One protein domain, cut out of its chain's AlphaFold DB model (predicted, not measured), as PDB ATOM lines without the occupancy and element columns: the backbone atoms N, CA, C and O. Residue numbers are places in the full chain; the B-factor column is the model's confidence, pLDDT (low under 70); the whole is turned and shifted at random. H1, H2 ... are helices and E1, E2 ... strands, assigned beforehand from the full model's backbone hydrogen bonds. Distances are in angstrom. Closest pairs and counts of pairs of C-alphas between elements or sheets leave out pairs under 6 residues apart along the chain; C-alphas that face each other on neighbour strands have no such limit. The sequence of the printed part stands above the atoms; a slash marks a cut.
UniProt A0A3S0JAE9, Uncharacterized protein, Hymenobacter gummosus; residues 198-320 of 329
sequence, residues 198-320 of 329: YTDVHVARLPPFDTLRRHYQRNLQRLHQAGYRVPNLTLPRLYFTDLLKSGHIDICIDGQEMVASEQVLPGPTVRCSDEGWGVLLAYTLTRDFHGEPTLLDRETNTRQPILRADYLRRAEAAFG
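Overview. This is residues 198 to 320 of the 329 residues of an uncharacterized protein of Hymenobacter gummosus (UniProt A0A3S0JAE9). One helix, H2, sits in the middle, between a strongly twisted, curling sheet of five strands, E5 E6 E1 E7 E8, on one side and the longest helix, H1, crossing it on the other. H3 packs beside H2 over the same face of that sheet, and a small sheet of three strands, E2 E3 E4, lies near the first residues of H1 and of H2. The printed part has 123 residues, with three named helices and eight named strands in the order E1 H1 E2 E3 E4 E5 E6 H2 E7 E8 H3; both sheets are antiparallel, and the class is mixed, helices and strands. The whole is compact, with a radius of gyration of the C-alphas of 13.4 A and a rounded outline of 35 by 33 by 27 A.

Arrangement. E1, residues 198 to 202, is an inner strand of the larger sheet, between E6, residues 269 to 272, and E7, residues 292 to 297. Its antiparallel pairing with E6 has N 201 and O 270 2.8 A apart; that with E7 has N 200 and O 294 2.9 A apart, both within hydrogen-bond range. H1, residues 209 to 226, is on the smaller sheet at a height over the sheet of 9.6 A, and its closest C-alphas to E2, residues 238 to 241, are those of Phe 209 and Phe 240, 5.9 A apart. E2, E3, residues 250 to 253, and E4, residues 256 to 258, form a meander, each strand the antiparallel neighbour of the one before. N 241 and O 250 are 2.9 A apart, and N 253 and O 256 2.8 A. E4 runs on into E5, residues 261 to 265, across a break of 2 residues, at 46 degrees. E5, an edge strand, forms a hairpin with E6, with no backbone N and O within hydrogen-bond range; the C-alphas of 261 and 272, which face each other, are 4.5 A apart. H2, residues 276 to 288, with E6 and E7 forms a split strand-helix-strand unit, two strands running the same way with E1 between them, and its crossover is right-handed. H2 is on the larger sheet at a height of 9.0 A, along the strands. Residues 212 to 220 of H1 touch H2, about perpendicular at 78 degrees, closest at the C-alphas of Tyr 216 and Thr 284, 5.7 A. E8, residues 302 to 305, forms a hairpin with E7, with N 295 and O 304 2.9 A apart. H3, residues 308 to 318, is on the same face as H2 and touches it at a shallow tilt of 29 degrees, opposite ways, closest at the C-alphas of Tyr 283 and Leu 312, 6.1 A. In H1, H2 and H3 every O i to N i+4 pair is within hydrogen-bond range.

Along the chain. E1 begins at C-alpha 198, (5.986, 78.851, -0.724). H1 is 25.3 A from first to last C-alpha, H2 17.7 A, E7 16.6 A and H3 15.3 A. H2 begins at C-alpha 276, (7.711, 86.255, 7.257), and H3 ends at C-alpha 318, (16.048, 84.337, 6.111).

Size, cuts and confidence. The two C-alphas farthest apart are those of Pro 236 and Thr 300, 38.3 A. The printed part has no cut. The link from H1 to E2, with 11 residues, is long. The mean pLDDT of the printed part is 84.6; residues 243 to 248 and 255 to 267 are under 70, and E5 has a mean of 52.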
ATOM      1  N   TYR A 198       6.886  79.343  -1.765       91.31
ATOM      2  CA  TYR A 198       5.986  78.851  -0.724       91.31
ATOM      3  C   TYR A 198       6.574  77.611  -0.053       91.31
ATOM      4  O   TYR A 198       7.444  76.925  -0.602       91.31
ATOM      5  N   THR A 199       6.079  77.295   1.143       92.38
ATOM      6  CA  THR A 199       6.423  76.039   1.820       92.38
ATOM      7  C   THR A 199       5.175  75.205   2.059       92.38
ATOM      8  O   THR A 199       4.343  75.556   2.890       92.38
ATOM      9  N   ASP A 200       5.082  74.063   1.385       93.19
ATOM     10  CA  ASP A 200       4.081  73.043   1.687       93.19
ATOM     11  C   ASP A 200       4.623  72.176   2.836       93.19
ATOM     12  O   ASP A 200       5.682  71.561   2.704       93.19
ATOM     13  N   VAL A 201       3.931  72.130   3.977       93.44
ATOM     14  CA  VAL A 201       4.333  71.319   5.138       93.44
ATOM     15  C   VAL A 201       3.290  70.250   5.409       93.44
ATOM     16  O   VAL A 201       2.164  70.554   5.801       93.44
ATOM     17  N   HIS A 202       3.680  68.992   5.239       92.31
ATOM     18  CA  HIS A 202       2.846  67.849   5.591       92.31
ATOM     19  C   HIS A 202       3.061  67.457   7.056       92.31
ATOM     20  O   HIS A 202       4.197  67.274   7.483       92.31
ATOM     21  N   VAL A 203       1.995  67.295   7.839       90.44
ATOM     22  CA  VAL A 203       2.058  66.801   9.227       90.44
ATOM     23  C   VAL A 203       1.150  65.590   9.395       90.44
ATOM     24  O   VAL A 203       0.158  65.471   8.702       90.44
ATOM     25  N   ALA A 204       1.406  64.709  10.365       88.25
ATOM     26  CA  ALA A 204       0.519  63.560  10.594       88.25
ATOM     27  C   ALA A 204      -0.923  63.978  10.958       88.25
ATOM     28  O   ALA A 204      -1.893  63.327  10.569       88.25
ATOM     29  N   ARG A 205      -1.065  65.068  11.722       86.88
ATOM     30  CA  ARG A 205      -2.345  65.674  12.102       86.88
ATOM     31  C   ARG A 205      -2.143  67.156  12.389       86.88
ATOM     32  O   ARG A 205      -1.229  67.513  13.128       86.88
ATOM     33  N   LEU A 206      -3.029  67.999  11.864       84.44
ATOM     34  CA  LEU A 206      -3.005  69.426  12.170       84.44
ATOM     35  C   LEU A 206      -3.352  69.668  13.649       84.44
ATOM     36  O   LEU A 206      -4.361  69.139  14.137       84.44
ATOM     37  N   PRO A 207      -2.526  70.429  14.388       86.12
ATOM     38  CA  PRO A 207      -2.835  70.792  15.763       86.12
ATOM     39  C   PRO A 207      -4.021  71.769  15.825       86.12
ATOM     40  O   PRO A 207      -4.202  72.569  14.908       86.12
ATOM     41  N   PRO A 208      -4.797  71.785  16.927       86.88
ATOM     42  CA  PRO A 208      -5.801  72.825  17.153       86.88
ATOM     43  C   PRO A 208      -5.170  74.226  17.146       86.88
ATOM     44  O   PRO A 208      -4.059  74.390  17.664       86.88
ATOM     45  N   PHE A 209      -5.888  75.239  16.654       86.31
ATOM     46  CA  PHE A 209      -5.369  76.607  16.493       86.31
ATOM     47  C   PHE A 209      -4.776  77.201  17.771       86.31
ATOM     48  O   PHE A 209      -3.684  77.752  17.726       86.31
ATOM     49  N   ASP A 210      -5.392  77.007  18.937       87.06
ATOM     50  CA  ASP A 210      -4.816  77.488  20.201       87.06
ATOM     51  C   ASP A 210      -3.469  76.846  20.551       87.06
ATOM     52  O   ASP A 210      -2.602  77.460  21.180       87.06
ATOM     53  N   THR A 211      -3.275  75.587  20.166       91.06
ATOM     54  CA  THR A 211      -1.998  74.896  20.356       91.06
ATOM     55  C   THR A 211      -0.975  75.406  19.352       91.06
ATOM     56  O   THR A 211       0.128  75.775  19.757       91.06
ATOM     57  N   LEU A 212      -1.357  75.519  18.080       91.12
ATOM     58  CA  LEU A 212      -0.500  76.060  17.030       91.12
ATOM     59  C   LEU A 212      -0.052  77.494  17.340       91.12
ATOM     60  O   LEU A 212       1.144  77.768  17.343       91.12
ATOM     61  N   ARG A 213      -0.988  78.369  17.723       91.19
ATOM     62  CA  ARG A 213      -0.749  79.763  18.110       91.19
ATOM     63  C   ARG A 213       0.271  79.885  19.243       91.19
ATOM     64  O   ARG A 213       1.183  80.704  19.173       91.19
ATOM     65  N   ARG A 214       0.155  79.056  20.289       94.69
ATOM     66  CA  ARG A 214       1.112  79.055  21.414       94.69
ATOM     67  C   ARG A 214       2.510  78.607  20.989       94.69
ATOM     68  O   ARG A 214       3.494  79.163  21.465       94.69
ATOM     69  N   HIS A 215       2.608  77.616  20.109       96.12
ATOM     70  CA  HIS A 215       3.894  77.159  19.579       96.12
ATOM     71  C   HIS A 215       4.528  78.182  18.633       96.12
ATOM     72  O   HIS A 215       5.715  78.475  18.759       96.12
ATOM     73  N   TYR A 216       3.721  78.792  17.767       94.44
ATOM     74  CA  TYR A 216       4.131  79.882  16.890       94.44
ATOM     75  C   TYR A 216       4.712  81.045  17.697       94.44
ATOM     76  O   TYR A 216       5.851  81.453  17.484       94.44
ATOM     77  N   GLN A 217       3.979  81.500  18.716       93.56
ATOM     78  CA  GLN A 217       4.410  82.569  19.611       93.56
ATOM     79  C   GLN A 217       5.688  82.209  20.391       93.56
ATOM     80  O   GLN A 217       6.583  83.042  20.528       93.56
ATOM     81  N   ARG A 218       5.831  80.960  20.855       95.62
ATOM     82  CA  ARG A 218       7.058  80.489  21.519       95.62
ATOM     83  C   ARG A 218       8.261  80.495  20.576       95.62
ATOM     84  O   ARG A 218       9.357  80.878  20.984       95.62
ATOM     85  N   ASN A 219       8.081  80.063  19.330       95.94
ATOM     86  CA  ASN A 219       9.149  80.072  18.333       95.94
ATOM     87  C   ASN A 219       9.540  81.493  17.940       95.94
ATOM     88  O   ASN A 219      10.735  81.779  17.884       95.94
ATOM     89  N   LEU A 220       8.559  82.382  17.786       92.56
ATOM     90  CA  LEU A 220       8.784  83.806  17.584       92.56
ATOM     91  C   LEU A 220       9.636  84.404  18.713       92.56
ATOM     92  O   LEU A 220      10.679  84.996  18.450       92.56
ATOM     93  N   GLN A 221       9.264  84.160  19.973       91.44
ATOM     94  CA  GLN A 221      10.043  84.614  21.129       91.44
ATOM     95  C   GLN A 221      11.453  84.028  21.159       91.44
ATOM     96  O   GLN A 221      12.400  84.752  21.463       91.44
ATOM     97  N   ARG A 222      11.619  82.740  20.830       94.12
ATOM     98  CA  ARG A 222      12.944  82.107  20.787       94.12
ATOM     99  C   ARG A 222      13.843  82.773  19.751       94.12
ATOM    100  O   ARG A 222      15.003  83.046  20.037       94.12
ATOM    101  N   LEU A 223      13.317  83.009  18.552       92.44
ATOM    102  CA  LEU A 223      14.042  83.669  17.468       92.44
ATOM    103  C   LEU A 223      14.368  85.118  17.845       92.44
ATOM    104  O   LEU A 223      15.517  85.540  17.729       92.44
ATOM    105  N   HIS A 224      13.406  85.847  18.406       88.94
ATOM    106  CA  HIS A 224      13.634  87.199  18.895       88.94
ATOM    107  C   HIS A 224      14.761  87.228  19.942       88.94
ATOM    108  O   HIS A 224      15.761  87.918  19.753       88.94
ATOM    109  N   GLN A 225      14.671  86.421  21.004       89.88
ATOM    110  CA  GLN A 225      15.690  86.329  22.062       89.88
ATOM    111  C   GLN A 225      17.062  85.894  21.542       89.88
ATOM    112  O   GLN A 225      18.086  86.330  22.060       89.88
ATOM    113  N   ALA A 226      17.094  85.056  20.507       91.19
ATOM    114  CA  ALA A 226      18.338  84.659  19.868       91.19
ATOM    115  C   ALA A 226      18.959  85.778  19.014       91.19
ATOM    116  O   ALA A 226      20.094  85.606  18.585       91.19
ATOM    117  N   GLY A 227      18.275  86.903  18.776       88.56
ATOM    118  CA  GLY A 227      18.789  88.067  18.042       88.56
ATOM    119  C   GLY A 227      18.423  88.100  16.553       88.56
ATOM    120  O   GLY A 227      19.080  88.803  15.785       88.56
ATOM    121  N   TYR A 228      17.418  87.332  16.122       88.88
ATOM    122  CA  TYR A 228      16.889  87.406  14.754       88.88
ATOM    123  C   TYR A 228      15.960  88.620  14.581       88.88
ATOM    124  O   TYR A 228      15.453  89.148  15.577       88.88
ATOM    125  N   ARG A 229      15.749  89.073  13.336       84.25
ATOM    126  CA  ARG A 229      14.861  90.202  13.002       84.25
ATOM    127  C   ARG A 229      13.408  89.735  12.866       84.25
ATOM    128  O   ARG A 229      12.818  89.721  11.793       84.25
ATOM    129  N   VAL A 230      12.848  89.275  13.979       85.56
ATOM    130  CA  VAL A 230      11.442  88.862  14.058       85.56
ATOM    131  C   VAL A 230      10.726  89.635  15.161       85.56
ATOM    132  O   VAL A 230      11.358  89.967  16.178       85.56
ATOM    133  N   PRO A 231       9.415  89.879  15.012       81.56
ATOM    134  CA  PRO A 231       8.688  90.723  15.939       81.56
ATOM    135  C   PRO A 231       8.540  90.104  17.330       81.56
ATOM    136  O   PRO A 231       8.319  88.904  17.467       81.56
ATOM    137  N   ASN A 232       8.605  90.905  18.397       81.38
ATOM    138  CA  ASN A 232       8.342  90.409  19.757       81.38
ATOM    139  C   ASN A 232       6.847  90.444  20.112       81.38
ATOM    140  O   ASN A 232       6.401  91.244  20.941       81.38
ATOM    141  N   LEU A 233       6.051  89.587  19.470       83.50
ATOM    142  CA  LEU A 233       4.603  89.568  19.681       83.50
ATOM    143  C   LEU A 233       4.216  88.763  20.927       83.50
ATOM    144  O   LEU A 233       4.660  87.634  21.164       83.50
ATOM    145  N   THR A 234       3.323  89.340  21.726       84.06
ATOM    146  CA  THR A 234       2.666  88.635  22.832       84.06
ATOM    147  C   THR A 234       1.492  87.808  22.315       84.06
ATOM    148  O   THR A 234       0.856  88.189  21.337       84.06
ATOM    149  N   LEU A 235       1.130  86.728  23.010       84.56
ATOM    150  CA  LEU A 235       0.004  85.871  22.616       84.56
ATOM    151  C   LEU A 235      -1.328  86.623  22.379       84.56
ATOM    152  O   LEU A 235      -2.010  86.277  21.420       84.56
ATOM    153  N   PRO A 236      -1.708  87.651  23.173       82.88
ATOM    154  CA  PRO A 236      -2.919  88.434  22.917       82.88
ATOM    155  C   PRO A 236      -2.917  89.242  21.621       82.88
ATOM    156  O   PRO A 236      -3.973  89.723  21.255       82.88
ATOM    157  N   ARG A 237      -1.766  89.414  20.961       83.69
ATOM    158  CA  ARG A 237      -1.614  90.144  19.691       83.69
ATOM    159  C   ARG A 237      -1.650  89.213  18.473       83.69
ATOM    160  O   ARG A 237      -1.413  89.653  17.357       83.69
ATOM    161  N   LEU A 238      -1.911  87.923  18.698       83.81
ATOM    162  CA  LEU A 238      -1.946  86.881  17.680       83.81
ATOM    163  C   LEU A 238      -3.282  86.138  17.744       83.81
ATOM    164  O   LEU A 238      -3.684  85.639  18.805       83.81
ATOM    165  N   TYR A 239      -3.927  85.985  16.596       83.56
ATOM    166  CA  TYR A 239      -5.118  85.161  16.444       83.56
ATOM    167  C   TYR A 239      -5.003  84.282  15.201       83.56
ATOM    168  O   TYR A 239      -4.458  84.708  14.195       83.56
ATOM    169  N   PHE A 240      -5.421  83.021  15.313       83.12
ATOM    170  CA  PHE A 240      -5.388  82.053  14.217       83.12
ATOM    171  C   PHE A 240      -6.835  81.713  13.887       83.12
ATOM    172  O   PHE A 240      -7.581  81.333  14.795       83.12
ATOM    173  N   THR A 241      -7.213  81.853  12.625       74.38
ATOM    174  CA  THR A 241      -8.580  81.630  12.155       74.38
ATOM    175  C   THR A 241      -8.595  80.851  10.843       74.38
ATOM    176  O   THR A 241      -7.552  80.563  10.267       74.38
ATOM    177  N   ASP A 242      -9.793  80.466  10.429       71.00
ATOM    178  CA  ASP A 242     -10.111  79.938   9.104       71.00
ATOM    179  C   ASP A 242     -11.225  80.836   8.570       71.00
ATOM    180  O   ASP A 242     -12.411  80.521   8.705       71.00
ATOM    181  N   LEU A 243     -10.845  82.033   8.117       54.28
ATOM    182  CA  LEU A 243     -11.780  83.127   7.841       54.28
ATOM    183  C   LEU A 243     -12.796  82.723   6.765       54.28
ATOM    184  O   LEU A 243     -13.976  83.055   6.844       54.28
ATOM    185  N   LEU A 244     -12.336  81.933   5.796       56.59
ATOM    186  CA  LEU A 244     -13.134  81.447   4.675       56.59
ATOM    187  C   LEU A 244     -13.856  80.121   4.973       56.59
ATOM    188  O   LEU A 244     -14.552  79.597   4.101       56.59
ATOM    189  N   LYS A 245     -13.714  79.577   6.196       56.84
ATOM    190  CA  LYS A 245     -14.265  78.274   6.622       56.84
ATOM    191  C   LYS A 245     -13.951  77.141   5.644       56.84
ATOM    192  O   LYS A 245     -14.739  76.206   5.477       56.84
ATOM    193  N   SER A 246     -12.819  77.244   4.963       57.06
ATOM    194  CA  SER A 246     -12.418  76.325   3.906       57.06
ATOM    195  C   SER A 246     -11.226  75.463   4.304       57.06
ATOM    196  O   SER A 246     -10.721  74.725   3.467       57.06
ATOM    197  N   GLY A 247     -10.830  75.465   5.581       60.25
ATOM    198  CA  GLY A 247      -9.730  74.672   6.122       60.25
ATOM    199  C   GLY A 247      -8.372  75.368   6.038       60.25
ATOM    200  O   GLY A 247      -7.353  74.676   5.967       60.25
ATOM    201  N   HIS A 248      -8.337  76.704   6.023       69.44
ATOM    202  CA  HIS A 248      -7.100  77.492   5.992       69.44
ATOM    203  C   HIS A 248      -6.617  77.865   7.393       69.44
ATOM    204  O   HIS A 248      -7.310  77.684   8.393       69.44
ATOM    205  N   ILE A 249      -5.379  78.356   7.452       75.81
ATOM    206  CA  ILE A 249      -4.791  78.937   8.655       75.81
ATOM    207  C   ILE A 249      -4.429  80.381   8.330       75.81
ATOM    208  O   ILE A 249      -3.346  80.653   7.812       75.81
ATOM    209  N   ASP A 250      -5.339  81.288   8.649       74.88
ATOM    210  CA  ASP A 250      -5.115  82.727   8.589       74.88
ATOM    211  C   ASP A 250      -4.545  83.197   9.929       74.88
ATOM    212  O   ASP A 250      -4.942  82.708  10.994       74.88
ATOM    213  N   ILE A 251      -3.601  84.140   9.895       77.88
ATOM    214  CA  ILE A 251      -3.001  84.706  11.105       77.88
ATOM    215  C   ILE A 251      -3.349  86.187  11.155       77.88
ATOM    216  O   ILE A 251      -2.883  86.966  10.330       77.88
ATOM    217  N   CYS A 252      -4.120  86.594  12.158       76.62
ATOM    218  CA  CYS A 252      -4.321  88.004  12.459       76.62
ATOM    219  C   CYS A 252      -3.240  88.481  13.441       76.62
ATOM    220  O   CYS A 252      -3.027  87.856  14.490       76.62
ATOM    221  N   ILE A 253      -2.584  89.598  13.124       78.25
ATOM    222  CA  ILE A 253      -1.558  90.246  13.947       78.25
ATOM    223  C   ILE A 253      -2.006  91.677  14.225       78.25
ATOM    224  O   ILE A 253      -2.321  92.410  13.299       78.25
ATOM    225  N   ASP A 254      -2.090  92.060  15.501       76.31
ATOM    226  CA  ASP A 254      -2.537  93.402  15.930       76.31
ATOM    227  C   ASP A 254      -3.909  93.845  15.413       76.31
ATOM    228  O   ASP A 254      -4.273  95.010  15.497       76.31
ATOM    229  N   GLY A 255      -4.714  92.889  14.956       66.38
ATOM    230  CA  GLY A 255      -6.034  93.135  14.392       66.38
ATOM    231  C   GLY A 255      -6.044  93.157  12.865       66.38
ATOM    232  O   GLY A 255      -7.112  92.969  12.295       66.38
ATOM    233  N   GLN A 256      -4.885  93.262  12.212       67.00
ATOM    234  CA  GLN A 256      -4.761  93.103  10.766       67.00
ATOM    235  C   GLN A 256      -4.716  91.635  10.370       67.00
ATOM    236  O   GLN A 256      -4.141  90.798  11.071       67.00
ATOM    237  N   GLU A 257      -5.327  91.321   9.235       63.44
ATOM    238  CA  GLU A 257      -5.277  89.992   8.649       63.44
ATOM    239  C   GLU A 257      -4.047  89.846   7.767       63.44
ATOM    240  O   GLU A 257      -3.808  90.649   6.871       63.44
ATOM    241  N   MET A 258      -3.271  88.798   8.029       62.81
ATOM    242  CA  MET A 258      -2.078  88.470   7.267       62.81
ATOM    243  C   MET A 258      -2.328  87.137   6.565       62.81
ATOM    244  O   MET A 258      -2.649  86.133   7.216       62.81
ATOM    245  N   VAL A 259      -2.178  87.106   5.238       56.28
ATOM    246  CA  VAL A 259      -2.372  85.883   4.448       56.28
ATOM    247  C   VAL A 259      -1.192  84.945   4.707       56.28
ATOM    248  O   VAL A 259      -0.139  85.018   4.078       56.28
ATOM    249  N   ALA A 260      -1.334  84.067   5.698       56.38
ATOM    250  CA  ALA A 260      -0.283  83.130   6.095       56.38
ATOM    251  C   ALA A 260      -0.314  81.809   5.314       56.38
ATOM    252  O   ALA A 260       0.672  81.066   5.320       56.38
ATOM    253  N   SER A 261      -1.430  81.512   4.640       54.12
ATOM    254  CA  SER A 261      -1.619  80.293   3.857       54.12
ATOM    255  C   SER A 261      -2.566  80.527   2.679       54.12
ATOM    256  O   SER A 261      -3.733  80.841   2.879       54.12
ATOM    257  N   GLU A 262      -2.106  80.278   1.452       54.69
ATOM    258  CA  GLU A 262      -2.889  80.577   0.242       54.69
ATOM    259  C   GLU A 262      -3.797  79.438  -0.260       54.69
ATOM    260  O   GLU A 262      -4.581  79.671  -1.174       54.69
ATOM    261  N   GLN A 263      -3.729  78.198   0.258       51.94
ATOM    262  CA  GLN A 263      -4.529  77.097  -0.318       51.94
ATOM    263  C   GLN A 263      -4.635  75.837   0.554       51.94
ATOM    264  O   GLN A 263      -3.690  75.473   1.250       51.94
ATOM    265  N   VAL A 264      -5.754  75.110   0.412       46.50
ATOM    266  CA  VAL A 264      -5.911  73.725   0.888       46.50
ATOM    267  C   VAL A 264      -5.310  72.760  -0.126       46.50
ATOM    268  O   VAL A 264      -5.772  72.647  -1.262       46.50
ATOM    269  N   LEU A 265      -4.289  72.026   0.307       52.41
ATOM    270  CA  LEU A 265      -3.817  70.821  -0.366       52.41
ATOM    271  C   LEU A 265      -4.490  69.595   0.272       52.41
ATOM    272  O   LEU A 265      -4.746  69.611   1.473       52.41
ATOM    273  N   PRO A 266      -4.776  68.519  -0.483       53.25
ATOM    274  CA  PRO A 266      -5.353  67.299   0.080       53.25
ATOM    275  C   PRO A 266      -4.525  66.733   1.248       53.25
ATOM    276  O   PRO A 266      -3.294  66.667   1.180       53.25
ATOM    277  N   GLY A 267      -5.210  66.259   2.294       59.47
ATOM    278  CA  GLY A 267      -4.583  65.708   3.499       59.47
ATOM    279  C   GLY A 267      -4.143  66.780   4.514       59.47
ATOM    280  O   GLY A 267      -4.458  67.952   4.357       59.47
ATOM    281  N   PRO A 268      -3.442  66.397   5.594       79.00
ATOM    282  CA  PRO A 268      -2.955  67.321   6.628       79.00
ATOM    283  C   PRO A 268      -1.714  68.114   6.165       79.00
ATOM    284  O   PRO A 268      -0.640  68.026   6.761       79.00
ATOM    285  N   THR A 269      -1.853  68.872   5.075       86.56
ATOM    286  CA  THR A 269      -0.777  69.664   4.462       86.56
ATOM    287  C   THR A 269      -1.139  71.145   4.477       86.56
ATOM    288  O   THR A 269      -2.206  71.519   3.999       86.56
ATOM    289  N   VAL A 270      -0.241  71.989   4.988       87.44
ATOM    290  CA  VAL A 270      -0.416  73.452   5.027       87.44
ATOM    291  C   VAL A 270       0.514  74.095   4.010       87.44
ATOM    292  O   VAL A 270       1.729  73.917   4.107       87.44
ATOM    293  N   ARG A 271      -0.032  74.860   3.060       89.31
ATOM    294  CA  ARG A 271       0.764  75.726   2.183       89.31
ATOM    295  C   ARG A 271       0.985  77.062   2.868       89.31
ATOM    296  O   ARG A 271       0.065  77.865   2.938       89.31
ATOM    297  N   CYS A 272       2.192  77.308   3.344       89.25
ATOM    298  CA  CYS A 272       2.553  78.560   3.996       89.25
ATOM    299  C   CYS A 272       3.087  79.566   2.966       89.25
ATOM    300  O   CYS A 272       3.829  79.162   2.062       89.25
ATOM    301  N   SER A 273       2.713  80.842   3.109       87.12
ATOM    302  CA  SER A 273       3.189  81.927   2.240       87.12
ATOM    303  C   SER A 273       4.700  82.153   2.355       87.12
ATOM    304  O   SER A 273       5.363  81.676   3.281       87.12
ATOM    305  N   ASP A 274       5.248  82.857   1.370       84.75
ATOM    306  CA  ASP A 274       6.638  83.311   1.297       84.75
ATOM    307  C   ASP A 274       6.918  84.546   2.176       84.75
ATOM    308  O   ASP A 274       8.061  85.002   2.266       84.75
ATOM    309  N   GLU A 275       5.892  85.053   2.861       84.94
ATOM    310  CA  GLU A 275       5.985  86.147   3.821       84.94
ATOM    311  C   GLU A 275       6.463  85.687   5.201       84.94
ATOM    312  O   GLU A 275       6.287  84.531   5.589       84.94
ATOM    313  N   GLY A 276       7.062  86.592   5.982       85.94
ATOM    314  CA  GLY A 276       7.711  86.255   7.257       85.94
ATOM    315  C   GLY A 276       6.821  85.472   8.234       85.94
ATOM    316  O   GLY A 276       7.279  84.518   8.872       85.94
ATOM    317  N   TRP A 277       5.528  85.803   8.298       86.38
ATOM    318  CA  TRP A 277       4.544  85.075   9.103       86.38
ATOM    319  C   TRP A 277       4.233  83.671   8.561       86.38
ATOM    320  O   TRP A 277       4.126  82.725   9.347       86.38
ATOM    321  N   GLY A 278       4.162  83.501   7.238       89.38
ATOM    322  CA  GLY A 278       4.034  82.199   6.581       89.38
ATOM    323  C   GLY A 278       5.274  81.326   6.795       89.38
ATOM    324  O   GLY A 278       5.173  80.173   7.224       89.38
ATOM    325  N   VAL A 279       6.470  81.893   6.630       91.75
ATOM    326  CA  VAL A 279       7.740  81.195   6.886       91.75
ATOM    327  C   VAL A 279       7.844  80.759   8.353       91.75
ATOM    328  O   VAL A 279       8.268  79.634   8.636       91.75
ATOM    329  N   LEU A 280       7.405  81.582   9.315       93.44
ATOM    330  CA  LEU A 280       7.371  81.184  10.727       93.44
ATOM    331  C   LEU A 280       6.319  80.099  11.019       93.44
ATOM    332  O   LEU A 280       6.546  79.236  11.880       93.44
ATOM    333  N   LEU A 281       5.188  80.100  10.312       93.19
ATOM    334  CA  LEU A 281       4.185  79.043  10.418       93.19
ATOM    335  C   LEU A 281       4.777  77.702   9.967       93.19
ATOM    336  O   LEU A 281       4.758  76.732  10.734       93.19
ATOM    337  N   ALA A 282       5.400  77.666   8.789       94.31
ATOM    338  CA  ALA A 282       6.081  76.479   8.281       94.31
ATOM    339  C   ALA A 282       7.245  76.037   9.182       94.31
ATOM    340  O   ALA A 282       7.402  74.842   9.457       94.31
ATOM    341  N   TYR A 283       8.025  76.983   9.716       96.38
ATOM    342  CA  TYR A 283       9.068  76.719  10.710       96.38
ATOM    343  C   TYR A 283       8.496  76.041  11.961       96.38
ATOM    344  O   TYR A 283       9.047  75.050  12.443       96.38
ATOM    345  N   THR A 284       7.363  76.532  12.464       96.81
ATOM    346  CA  THR A 284       6.688  75.990  13.650       96.81
ATOM    347  C   THR A 284       6.164  74.577  13.404       96.81
ATOM    348  O   THR A 284       6.422  73.684  14.213       96.81
ATOM    349  N   LEU A 285       5.489  74.345  12.276       95.75
ATOM    350  CA  LEU A 285       4.986  73.023  11.882       95.75
ATOM    351  C   LEU A 285       6.126  72.011  11.696       95.75
ATOM    352  O   LEU A 285       6.065  70.894  12.211       95.75
ATOM    353  N   THR A 286       7.207  72.420  11.032       97.00
ATOM    354  CA  THR A 286       8.389  71.577  10.799       97.00
ATOM    355  C   THR A 286       9.085  71.208  12.107       97.00
ATOM    356  O   THR A 286       9.460  70.051  12.323       97.00
ATOM    357  N   ARG A 287       9.275  72.188  12.995       97.56
ATOM    358  CA  ARG A 287      10.079  72.019  14.206       97.56
ATOM    359  C   ARG A 287       9.343  71.309  15.332       97.56
ATOM    360  O   ARG A 287       9.899  70.383  15.917       97.56
ATOM    361  N   ASP A 288       8.130  71.755  15.642       97.31
ATOM    362  CA  ASP A 288       7.422  71.327  16.850       97.31
ATOM    363  C   ASP A 288       6.387  70.231  16.571       97.31
ATOM    364  O   ASP A 288       6.027  69.486  17.479       97.31
ATOM    365  N   PHE A 289       5.933  70.108  15.319       95.00
ATOM    366  CA  PHE A 289       4.955  69.101  14.888       95.00
ATOM    367  C   PHE A 289       5.547  68.088  13.901       95.00
ATOM    368  O   PHE A 289       4.815  67.324  13.275       95.00
ATOM    369  N   HIS A 290       6.880  68.060  13.792       94.88
ATOM    370  CA  HIS A 290       7.642  67.124  12.966       94.88
ATOM    371  C   HIS A 290       7.276  67.129  11.477       94.88
ATOM    372  O   HIS A 290       7.565  66.142  10.801       94.88
ATOM    373  N   GLY A 291       6.697  68.225  10.978       94.50
ATOM    374  CA  GLY A 291       6.241  68.330   9.600       94.50
ATOM    375  C   GLY A 291       7.349  68.137   8.570       94.50
ATOM    376  O   GLY A 291       8.522  68.420   8.831       94.50
ATOM    377  N   GLU A 292       6.964  67.644   7.400       96.19
ATOM    378  CA  GLU A 292       7.829  67.391   6.252       96.19
ATOM    379  C   GLU A 292       7.679  68.537   5.240       96.19
ATOM    380  O   GLU A 292       6.640  68.639   4.580       96.19
ATOM    381  N   PRO A 293       8.676  69.437   5.144       96.50
ATOM    382  CA  PRO A 293       8.610  70.590   4.258       96.50
ATOM    383  C   PRO A 293       8.976  70.240   2.810       96.50
ATOM    384  O   PRO A 293       9.931  69.512   2.529       96.50
ATOM    385  N   THR A 294       8.251  70.846   1.879       96.19
ATOM    386  CA  THR A 294       8.545  70.882   0.445       96.19
ATOM    387  C   THR A 294       8.502  72.335  -0.007       96.19
ATOM    388  O   THR A 294       7.535  73.045   0.261       96.19
ATOM    389  N   LEU A 295       9.553  72.789  -0.685       94.56
ATOM    390  CA  LEU A 295       9.582  74.122  -1.276       94.56
ATOM    391  C   LEU A 295       8.799  74.108  -2.587       94.56
ATOM    392  O   LEU A 295       8.987  73.204  -3.402       94.56
ATOM    393  N   LEU A 296       7.943  75.103  -2.775       92.44
ATOM    394  CA  LEU A 296       7.165  75.308  -3.988       92.44
ATOM    395  C   LEU A 296       7.541  76.648  -4.604       92.44
ATOM    396  O   LEU A 296       7.268  77.699  -4.028       92.44
ATOM    397  N   ASP A 297       8.116  76.611  -5.794       90.75
ATOM    398  CA  ASP A 297       8.275  77.802  -6.618       90.75
ATOM    399  C   ASP A 297       6.955  78.056  -7.360       90.75
ATOM    400  O   ASP A 297       6.528  77.232  -8.173       90.75
ATOM    401  N   ARG A 298       6.263  79.158  -7.046       83.62
ATOM    402  CA  ARG A 298       4.921  79.439  -7.589       83.62
ATOM    403  C   ARG A 298       4.932  79.783  -9.083       83.62
ATOM    404  O   ARG A 298       3.929  79.563  -9.754       83.62
ATOM    405  N   GLU A 299       6.038  80.305  -9.606       86.81
ATOM    406  CA  GLU A 299       6.154  80.709 -11.011       86.81
ATOM    407  C   GLU A 299       6.334  79.498 -11.923       86.81
ATOM    408  O   GLU A 299       5.647  79.342 -12.932       86.81
ATOM    409  N   THR A 300       7.227  78.598 -11.527       90.44
ATOM    410  CA  THR A 300       7.527  77.372 -12.275       90.44
ATOM    411  C   THR A 300       6.629  76.200 -11.873       90.44
ATOM    412  O   THR A 300       6.624  75.169 -12.546       90.44
ATOM    413  N   ASN A 301       5.876  76.342 -10.776       88.44
ATOM    414  CA  ASN A 301       5.091  75.292 -10.125       88.44
ATOM    415  C   ASN A 301       5.928  74.038  -9.795       88.44
ATOM    416  O   ASN A 301       5.431  72.907  -9.801       88.44
ATOM    417  N   THR A 302       7.224  74.226  -9.533       92.44
ATOM    418  CA  THR A 302       8.143  73.132  -9.220       92.44
ATOM    419  C   THR A 302       8.184  72.877  -7.720       92.44
ATOM    420  O   THR A 302       8.208  73.800  -6.906       92.44
ATOM    421  N   ARG A 303       8.181  71.593  -7.346       93.25
ATOM    422  CA  ARG A 303       8.248  71.148  -5.952       93.25
ATOM    423  C   ARG A 303       9.593  70.507  -5.667       93.25
ATOM    424  O   ARG A 303       9.981  69.557  -6.346       93.25
ATOM    425  N   GLN A 304      10.260  70.985  -4.627       95.19
ATOM    426  CA  GLN A 304      11.540  70.465  -4.177       95.19
ATOM    427  C   GLN A 304      11.437  70.003  -2.717       95.19
ATOM    428  O   GLN A 304      11.328  70.840  -1.816       95.19
ATOM    429  N   PRO A 305      11.495  68.685  -2.451       94.88
ATOM    430  CA  PRO A 305      11.611  68.179  -1.090       94.88
ATOM    431  C   PRO A 305      12.853  68.755  -0.407       94.88
ATOM    432  O   PRO A 305      13.919  68.855  -1.021       94.88
ATOM    433  N   ILE A 306      12.732  69.111   0.869       96.19
ATOM    434  CA  ILE A 306      13.849  69.617   1.665       96.19
ATOM    435  C   ILE A 306      13.881  68.914   3.021       96.19
ATOM    436  O   ILE A 306      12.852  68.645   3.637       96.19
ATOM    437  N   LEU A 307      15.080  68.589   3.507       96.50
ATOM    438  CA  LEU A 307      15.223  67.998   4.834       96.50
ATOM    439  C   LEU A 307      14.795  69.007   5.904       96.50
ATOM    440  O   LEU A 307      15.129  70.189   5.826       96.50
ATOM    441  N   ARG A 308      14.138  68.525   6.966       96.19
ATOM    442  CA  ARG A 308      13.674  69.371   8.083       96.19
ATOM    443  C   ARG A 308      14.779  70.272   8.638       96.19
ATOM    444  O   ARG A 308      14.578  71.469   8.791       96.19
ATOM    445  N   ALA A 309      15.962  69.711   8.899       96.81
ATOM    446  CA  ALA A 309      17.095  70.472   9.426       96.81
ATOM    447  C   ALA A 309      17.571  71.571   8.457       96.81
ATOM    448  O   ALA A 309      17.895  72.678   8.890       96.81
ATOM    449  N   ASP A 310      17.566  71.287   7.153       96.06
ATOM    450  CA  ASP A 310      17.957  72.257   6.131       96.06
ATOM    451  C   ASP A 310      16.927  73.380   6.007       96.06
ATOM    452  O   ASP A 310      17.316  74.543   5.911       96.06
ATOM    453  N   TYR A 311      15.633  73.051   6.076       95.81
ATOM    454  CA  TYR A 311      14.562  74.044   6.094       95.81
ATOM    455  C   TYR A 311      14.703  74.996   7.284       95.81
ATOM    456  O   TYR A 311      14.776  76.207   7.090       95.81
ATOM    457  N   LEU A 312      14.825  74.459   8.507       96.44
ATOM    458  CA  LEU A 312      14.948  75.273   9.722       96.44
ATOM    459  C   LEU A 312      16.152  76.222   9.652       96.44
ATOM    460  O   LEU A 312      16.021  77.398   9.983       96.44
ATOM    461  N   ARG A 313      17.301  75.744   9.157       94.62
ATOM    462  CA  ARG A 313      18.501  76.573   8.968       94.62
ATOM    463  C   ARG A 313      18.289  77.667   7.918       94.62
ATOM    464  O   ARG A 313      18.764  78.784   8.113       94.62
ATOM    465  N   ARG A 314      17.610  77.369   6.802       93.19
ATOM    466  CA  ARG A 314      17.317  78.362   5.753       93.19
ATOM    467  C   ARG A 314      16.327  79.419   6.235       93.19
ATOM    468  O   ARG A 314      16.585  80.595   6.012       93.19
ATOM    469  N   ALA A 315      15.269  79.019   6.935       92.62
ATOM    470  CA  ALA A 315      14.309  79.943   7.537       92.62
ATOM    471  C   ALA A 315      14.991  80.866   8.562       92.62
ATOM    472  O   ALA A 315      14.851  82.081   8.490       92.62
ATOM    473  N   GLU A 316      15.829  80.321   9.453       92.38
ATOM    474  CA  GLU A 316      16.622  81.132  10.388       92.38
ATOM    475  C   GLU A 316      17.570  82.100   9.669       92.38
ATOM    476  O   GLU A 316      17.691  83.255  10.069       92.38
ATOM    477  N   ALA A 317      18.224  81.670   8.588       90.44
ATOM    478  CA  ALA A 317      19.045  82.569   7.783       90.44
ATOM    479  C   ALA A 317      18.213  83.693   7.137       90.44
ATOM    480  O   ALA A 317      18.704  84.822   7.055       90.44
ATOM    481  N   ALA A 318      16.983  83.391   6.711       89.38
ATOM    482  CA  ALA A 318      16.048  84.337   6.111       89.38
ATOM    483  C   ALA A 318      15.557  85.404   7.081       89.38
ATOM    484  O   ALA A 318      15.562  86.572   6.710       89.38
ATOM    485  N   PHE A 319      15.266  85.039   8.331       88.88
ATOM    486  CA  PHE A 319      14.918  85.998   9.386       88.88
ATOM    487  C   PHE A 319      16.043  86.988   9.733       88.88
ATOM    488  O   PHE A 319      15.831  87.887  10.539       88.88
ATOM    489  N   GLY A 320      17.256  86.814   9.195       86.62
ATOM    490  CA  GLY A 320      18.356  87.754   9.399       86.62
ATOM    491  C   GLY A 320      18.789  87.897  10.863       86.62
ATOM    492  O   GLY A 320      18.299  87.230  11.771       86.62
TER     493      GLY A 320